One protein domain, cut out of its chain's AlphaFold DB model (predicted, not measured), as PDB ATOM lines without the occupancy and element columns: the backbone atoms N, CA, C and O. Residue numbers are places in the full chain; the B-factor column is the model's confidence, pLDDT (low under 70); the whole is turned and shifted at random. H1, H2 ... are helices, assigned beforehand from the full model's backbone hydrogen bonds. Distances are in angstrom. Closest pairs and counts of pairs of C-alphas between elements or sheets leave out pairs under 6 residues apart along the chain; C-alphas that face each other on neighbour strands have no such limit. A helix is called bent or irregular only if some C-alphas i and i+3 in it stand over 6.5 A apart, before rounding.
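AT A GLANCE: This is residues 326 to 370 of the 370 residues of an uncharacterized protein of Symbiodinium microadriaticum (UniProt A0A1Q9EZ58). A long helix, H1, turns sharply at its end, and a shorter helix, H2, folds back beside it as a narrow, open V. The two come near each other by the turn, and most of the first half of H1 stands free. The printed part has 45 residues with two named helices, H1 then H2, and no named strand; its class is all helix. It is loose, with a radius of gyration of the C-alphas of 12.6 A, and flat, spanning 40 by 21 by 8 A.

HOW THE PARTS SIT: H1, residues 326 to 352, and H2, residues 354 to 369, form a helical hairpin, running opposite ways at a shallow tilt of 20 degrees. They only just touch, with 3 pairs of C-alphas within 8 A, by residues 346 to 350 of H1 and residue 357 of H2 alone; the closest C-alphas, of Met 346 and Ala 357, are 7.3 A apart. O i to N i+4 pairs within hydrogen-bond range number 20 of 23 in H1 and 9 of 12 in H2.

IN THESE COORDINATES: H1 runs 39.8 A from C-alpha 326 at (225.961, 192.371, 247.596). H2 runs 24.1 A to C-alpha 369 at (234.192, 173.065, 243.339) and is only just irregular: C-alphas 355 and 358 are 6.9 A apart.

THE WHOLE: The C-alphas farthest apart, of Ile 326 and Gly 353, are 40.0 A apart. The printed part has no cut, and its link is tight. Mean pLDDT of the printed part is 74.3; 12 residues are under 70, among them 366 to 370.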
ATOM      1  N   ILE A 326     225.477 191.748 248.840       78.88
ATOM      2  CA  ILE A 326     225.961 192.371 247.596       78.88
ATOM      3  C   ILE A 326     227.187 191.625 247.054       78.88
ATOM      4  O   ILE A 326     227.271 191.372 245.849       78.88
ATOM      5  N   GLY A 327     228.127 191.242 247.925       85.44
ATOM      6  CA  GLY A 327     229.283 190.422 247.555       85.44
ATOM      7  C   GLY A 327     228.859 189.086 246.945       85.44
ATOM      8  O   GLY A 327     229.336 188.706 245.873       85.44
ATOM      9  N   PHE A 328     227.877 188.437 247.566       74.81
ATOM     10  CA  PHE A 328     227.293 187.188 247.100       74.81
ATOM     11  C   PHE A 328     226.578 187.317 245.748       74.81
ATOM     12  O   PHE A 328     226.831 186.534 244.834       74.81
ATOM     13  N   LEU A 329     225.740 188.341 245.565       79.88
ATOM     14  CA  LEU A 329     225.057 188.595 244.289       79.88
ATOM     15  C   LEU A 329     226.051 188.878 243.155       79.88
ATOM     16  O   LEU A 329     225.837 188.457 242.016       79.88
ATOM     17  N   ASN A 330     227.162 189.551 243.458       77.81
ATOM     18  CA  ASN A 330     228.235 189.776 242.494       77.81
ATOM     19  C   ASN A 330     228.976 188.482 242.135       77.81
ATOM     20  O   ASN A 330     229.312 188.291 240.964       77.81
ATOM     21  N   LEU A 331     229.204 187.592 243.105       82.31
ATOM     22  CA  LEU A 331     229.775 186.270 242.855       82.31
ATOM     23  C   LEU A 331     228.836 185.436 241.976       82.31
ATOM     24  O   LEU A 331     229.253 184.962 240.923       82.31
ATOM     25  N   LEU A 332     227.549 185.381 242.322       81.19
ATOM     26  CA  LEU A 332     226.527 184.678 241.548       81.19
ATOM     27  C   LEU A 332     226.445 185.194 240.106       81.19
ATOM     28  O   LEU A 332     226.421 184.415 239.154       81.19
ATOM     29  N   LYS A 333     226.471 186.518 239.920       79.81
ATOM     30  CA  LYS A 333     226.465 187.146 238.594       79.81
ATOM     31  C   LYS A 333     227.705 186.781 237.773       79.81
ATOM     32  O   LYS A 333     227.592 186.585 236.562       79.81
ATOM     33  N   LYS A 334     228.881 186.680 238.403       84.12
ATOM     34  CA  LYS A 334     230.117 186.232 237.741       84.12
ATOM     35  C   LYS A 334     230.028 184.760 237.340       84.12
ATOM     36  O   LYS A 334     230.339 184.452 236.193       84.12
ATOM     37  N   THR A 335     229.527 183.894 238.220       82.00
ATOM     38  CA  THR A 335     229.334 182.464 237.935       82.00
ATOM     39  C   THR A 335     228.345 182.250 236.791       82.00
ATOM     40  O   THR A 335     228.642 181.525 235.847       82.00
ATOM     41  N   LEU A 336     227.209 182.956 236.791       81.88
ATOM     42  CA  LEU A 336     226.231 182.893 235.699       81.88
ATOM     43  C   LEU A 336     226.802 183.412 234.371       81.88
ATOM     44  O   LEU A 336     226.544 182.835 233.316       81.88
ATOM     45  N   LYS A 337     227.613 184.479 234.400       84.75
ATOM     46  CA  LYS A 337     228.293 184.992 233.199       84.75
ATOM     47  C   LYS A 337     229.321 183.995 232.658       84.75
ATOM     48  O   LYS A 337     229.421 183.838 231.443       84.75
ATOM     49  N   TRP A 338     230.058 183.325 233.539       88.69
ATOM     50  CA  TRP A 338     231.004 182.271 233.174       88.69
ATOM     51  C   TRP A 338     230.291 181.058 232.564       88.69
ATOM     52  O   TRP A 338     230.659 180.635 231.471       88.69
ATOM     53  N   LEU A 339     229.196 180.592 233.178       81.88
ATOM     54  CA  LEU A 339     228.341 179.533 232.627       81.88
ATOM     55  C   LEU A 339     227.774 179.908 231.248       81.88
ATOM     56  O   LEU A 339     227.767 179.087 230.334       81.88
ATOM     57  N   GLY A 340     227.367 181.166 231.053       86.00
ATOM     58  CA  GLY A 340     226.969 181.677 229.738       86.00
ATOM     59  C   GLY A 340     228.106 181.645 228.706       86.00
ATOM     60  O   GLY A 340     227.861 181.378 227.529       86.00
ATOM     61  N   GLY A 341     229.350 181.862 229.143       87.31
ATOM     62  CA  GLY A 341     230.553 181.691 228.329       87.31
ATOM     63  C   GLY A 341     230.762 180.239 227.897       87.31
ATOM     64  O   GLY A 341     230.922 179.991 226.703       87.31
ATOM     65  N   ILE A 342     230.657 179.291 228.836       76.69
ATOM     66  CA  ILE A 342     230.752 177.848 228.556       76.69
ATOM     67  C   ILE A 342     229.656 177.407 227.589       76.69
ATOM     68  O   ILE A 342     229.910 176.656 226.651       76.69
ATOM     69  N   ARG A 343     228.430 177.909 227.764       75.25
ATOM     70  CA  ARG A 343     227.327 177.606 226.847       75.25
ATOM     71  C   ARG A 343     227.633 178.073 225.422       75.25
ATOM     72  O   ARG A 343     227.391 177.336 224.477       75.25
ATOM     73  N   ASN A 344     228.203 179.267 225.257       73.75
ATOM     74  CA  ASN A 344     228.573 179.784 223.937       73.75
ATOM     75  C   ASN A 344     229.742 179.010 223.301       73.75
ATOM     76  O   ASN A 344     229.818 178.917 222.075       73.75
ATOM     77  N   THR A 345     230.657 178.457 224.104       72.12
ATOM     78  CA  THR A 345     231.702 177.553 223.595       72.12
ATOM     79  C   THR A 345     231.132 176.182 223.236       72.12
ATOM     80  O   THR A 345     231.495 175.642 222.198       72.12
ATOM     81  N   MET A 346     230.165 175.673 224.005       65.88
ATOM     82  CA  MET A 346     229.451 174.421 223.716       65.88
ATOM     83  C   MET A 346     228.672 174.503 222.405       65.88
ATOM     84  O   MET A 346     228.798 173.612 221.579       65.88
ATOM     85  N   THR A 347     227.968 175.608 222.137       71.75
ATOM     86  CA  THR A 347     227.267 175.796 220.851       71.75
ATOM     87  C   THR A 347     228.206 175.840 219.641       71.75
ATOM     88  O   THR A 347     227.754 175.656 218.519       71.75
ATOM     89  N   LYS A 348     229.508 176.101 219.847       72.62
ATOM     90  CA  LYS A 348     230.531 176.019 218.790       72.62
ATOM     91  C   LYS A 348     231.136 174.617 218.666       72.62
ATOM     92  O   LYS A 348     231.562 174.238 217.583       72.62
ATOM     93  N   GLU A 349     231.196 173.866 219.762       64.19
ATOM     94  CA  GLU A 349     231.715 172.491 219.808       64.19
ATOM     95  C   GLU A 349     230.649 171.440 219.452       64.19
ATOM     96  O   GLU A 349     230.998 170.342 219.039       64.19
ATOM     97  N   GLU A 350     229.357 171.770 219.522       58.31
ATOM     98  CA  GLU A 350     228.252 170.900 219.087       58.31
ATOM     99  C   GLU A 350     228.336 170.566 217.582       58.31
ATOM    100  O   GLU A 350     227.939 169.480 217.164       58.31
ATOM    101  N   GLU A 351     228.992 171.417 216.779       70.12
ATOM    102  CA  GLU A 351     229.356 171.112 215.384       70.12
ATOM    103  C   GLU A 351     230.393 169.968 215.254       70.12
ATOM    104  O   GLU A 351     230.591 169.444 214.158       70.12
ATOM    105  N   ARG A 352     231.046 169.548 216.351       63.94
ATOM    106  CA  ARG A 352     232.054 168.466 216.400       63.94
ATOM    107  C   ARG A 352     231.556 167.150 217.010       63.94
ATOM    108  O   ARG A 352     232.314 166.182 217.028       63.94
ATOM    109  N   GLY A 353     230.293 167.077 217.430       76.06
ATOM    110  CA  GLY A 353     229.648 165.848 217.899       76.06
ATOM    111  C   GLY A 353     229.528 165.730 219.433       76.06
ATOM    112  O   GLY A 353     230.434 166.128 220.165       76.06
ATOM    113  N   PRO A 354     228.417 165.166 219.946       66.00
ATOM    114  CA  PRO A 354     228.028 165.255 221.359       66.00
ATOM    115  C   PRO A 354     228.831 164.373 222.336       66.00
ATOM    116  O   PRO A 354     228.754 164.593 223.543       66.00
ATOM    117  N   GLU A 355     229.620 163.399 221.865       76.19
ATOM    118  CA  GLU A 355     230.296 162.432 222.755       76.19
ATOM    119  C   GLU A 355     231.453 163.019 223.584       76.19
ATOM    120  O   GLU A 355     231.827 162.443 224.604       76.19
ATOM    121  N   LEU A 356     232.003 164.179 223.208       71.31
ATOM    122  CA  LEU A 356     233.150 164.785 223.905       71.31
ATOM    123  C   LEU A 356     232.773 165.913 224.885       71.31
ATOM    124  O   LEU A 356     233.593 166.300 225.715       71.31
ATOM    125  N   ALA A 357     231.537 166.421 224.837       68.50
ATOM    126  CA  ALA A 357     231.132 167.611 225.592       68.50
ATOM    127  C   ALA A 357     230.861 167.336 227.087       68.50
ATOM    128  O   ALA A 357     231.209 168.138 227.957       68.50
ATOM    129  N   LEU A 358     230.269 166.181 227.403       71.62
ATOM    130  CA  LEU A 358     229.865 165.806 228.767       71.62
ATOM    131  C   LEU A 358     231.047 165.594 229.737       71.62
ATOM    132  O   LEU A 358     231.009 166.151 230.838       71.62
ATOM    133  N   PRO A 359     232.117 164.859 229.368       75.81
ATOM    134  CA  PRO A 359     233.277 164.679 230.243       75.81
ATOM    135  C   PRO A 359     234.010 165.995 230.539       75.81
ATOM    136  O   PRO A 359     234.432 166.224 231.671       75.81
ATOM    137  N   ALA A 360     234.107 166.886 229.545       72.56
ATOM    138  CA  ALA A 360     234.730 168.199 229.696       72.56
ATOM    139  C   ALA A 360     233.936 169.112 230.648       72.56
ATOM    140  O   ALA A 360     234.524 169.825 231.460       72.56
ATOM    141  N   MET A 361     232.599 169.050 230.602       70.56
ATOM    142  CA  MET A 361     231.730 169.775 231.532       70.56
ATOM    143  C   MET A 361     231.913 169.294 232.972       70.56
ATOM    144  O   MET A 361     232.027 170.108 233.886       70.56
ATOM    145  N   LEU A 362     231.963 167.975 233.174       68.69
ATOM    146  CA  LEU A 362     232.100 167.390 234.503       68.69
ATOM    147  C   LEU A 362     233.444 167.765 235.148       68.69
ATOM    148  O   LEU A 362     233.479 168.102 236.327       68.69
ATOM    149  N   GLU A 363     234.537 167.766 234.380       73.31
ATOM    150  CA  GLU A 363     235.853 168.209 234.863       73.31
ATOM    151  C   GLU A 363     235.910 169.720 235.137       73.31
ATOM    152  O   GLU A 363     236.464 170.136 236.155       73.31
ATOM    153  N   ALA A 364     235.271 170.552 234.308       70.75
ATOM    154  CA  ALA A 364     235.184 171.993 234.560       70.75
ATOM    155  C   ALA A 364     234.394 172.319 235.842       70.75
ATOM    156  O   ALA A 364     234.779 173.213 236.594       70.75
ATOM    157  N   VAL A 365     233.316 171.576 236.119       70.06
ATOM    158  CA  VAL A 365     232.531 171.721 237.355       70.06
ATOM    159  C   VAL A 365     233.318 171.224 238.570       70.06
ATOM    160  O   VAL A 365     233.350 171.917 239.582       70.06
ATOM    161  N   LYS A 366     234.015 170.084 238.477       69.75
ATOM    162  CA  LYS A 366     234.882 169.591 239.565       69.75
ATOM    163  C   LYS A 366     236.005 170.570 239.908       69.75
ATOM    164  O   LYS A 366     236.269 170.787 241.085       69.75
ATOM    165  N   SER A 367     236.626 171.171 238.893       68.56
ATOM    166  CA  SER A 367     237.677 172.184 239.057       68.56
ATOM    167  C   SER A 367     237.161 173.472 239.712       68.56
ATOM    168  O   SER A 367     237.900 174.132 240.428       68.56
ATOM    169  N   LEU A 368     235.883 173.820 239.517       63.34
ATOM    170  CA  LEU A 368     235.259 174.982 240.163       63.34
ATOM    171  C   LEU A 368     234.900 174.729 241.638       63.34
ATOM    172  O   LEU A 368     234.845 175.669 242.426       63.34
ATOM    173  N   VAL A 369     234.593 173.477 241.983       61.91
ATOM    174  CA  VAL A 369     234.192 173.065 243.339       61.91
ATOM    175  C   VAL A 369     235.404 172.753 244.234       61.91
ATOM    176  O   VAL A 369     235.266 172.796 245.456       61.91
ATOM    177  N   SER A 370     236.566 172.449 243.644       66.44
ATOM    178  CA  SER A 370     237.821 172.125 244.353       66.44
ATOM    179  C   SER A 370     238.645 173.366 244.685       66.44
ATOM    180  O   SER A 370     239.266 173.374 245.769       66.44
TER     181      SER A 370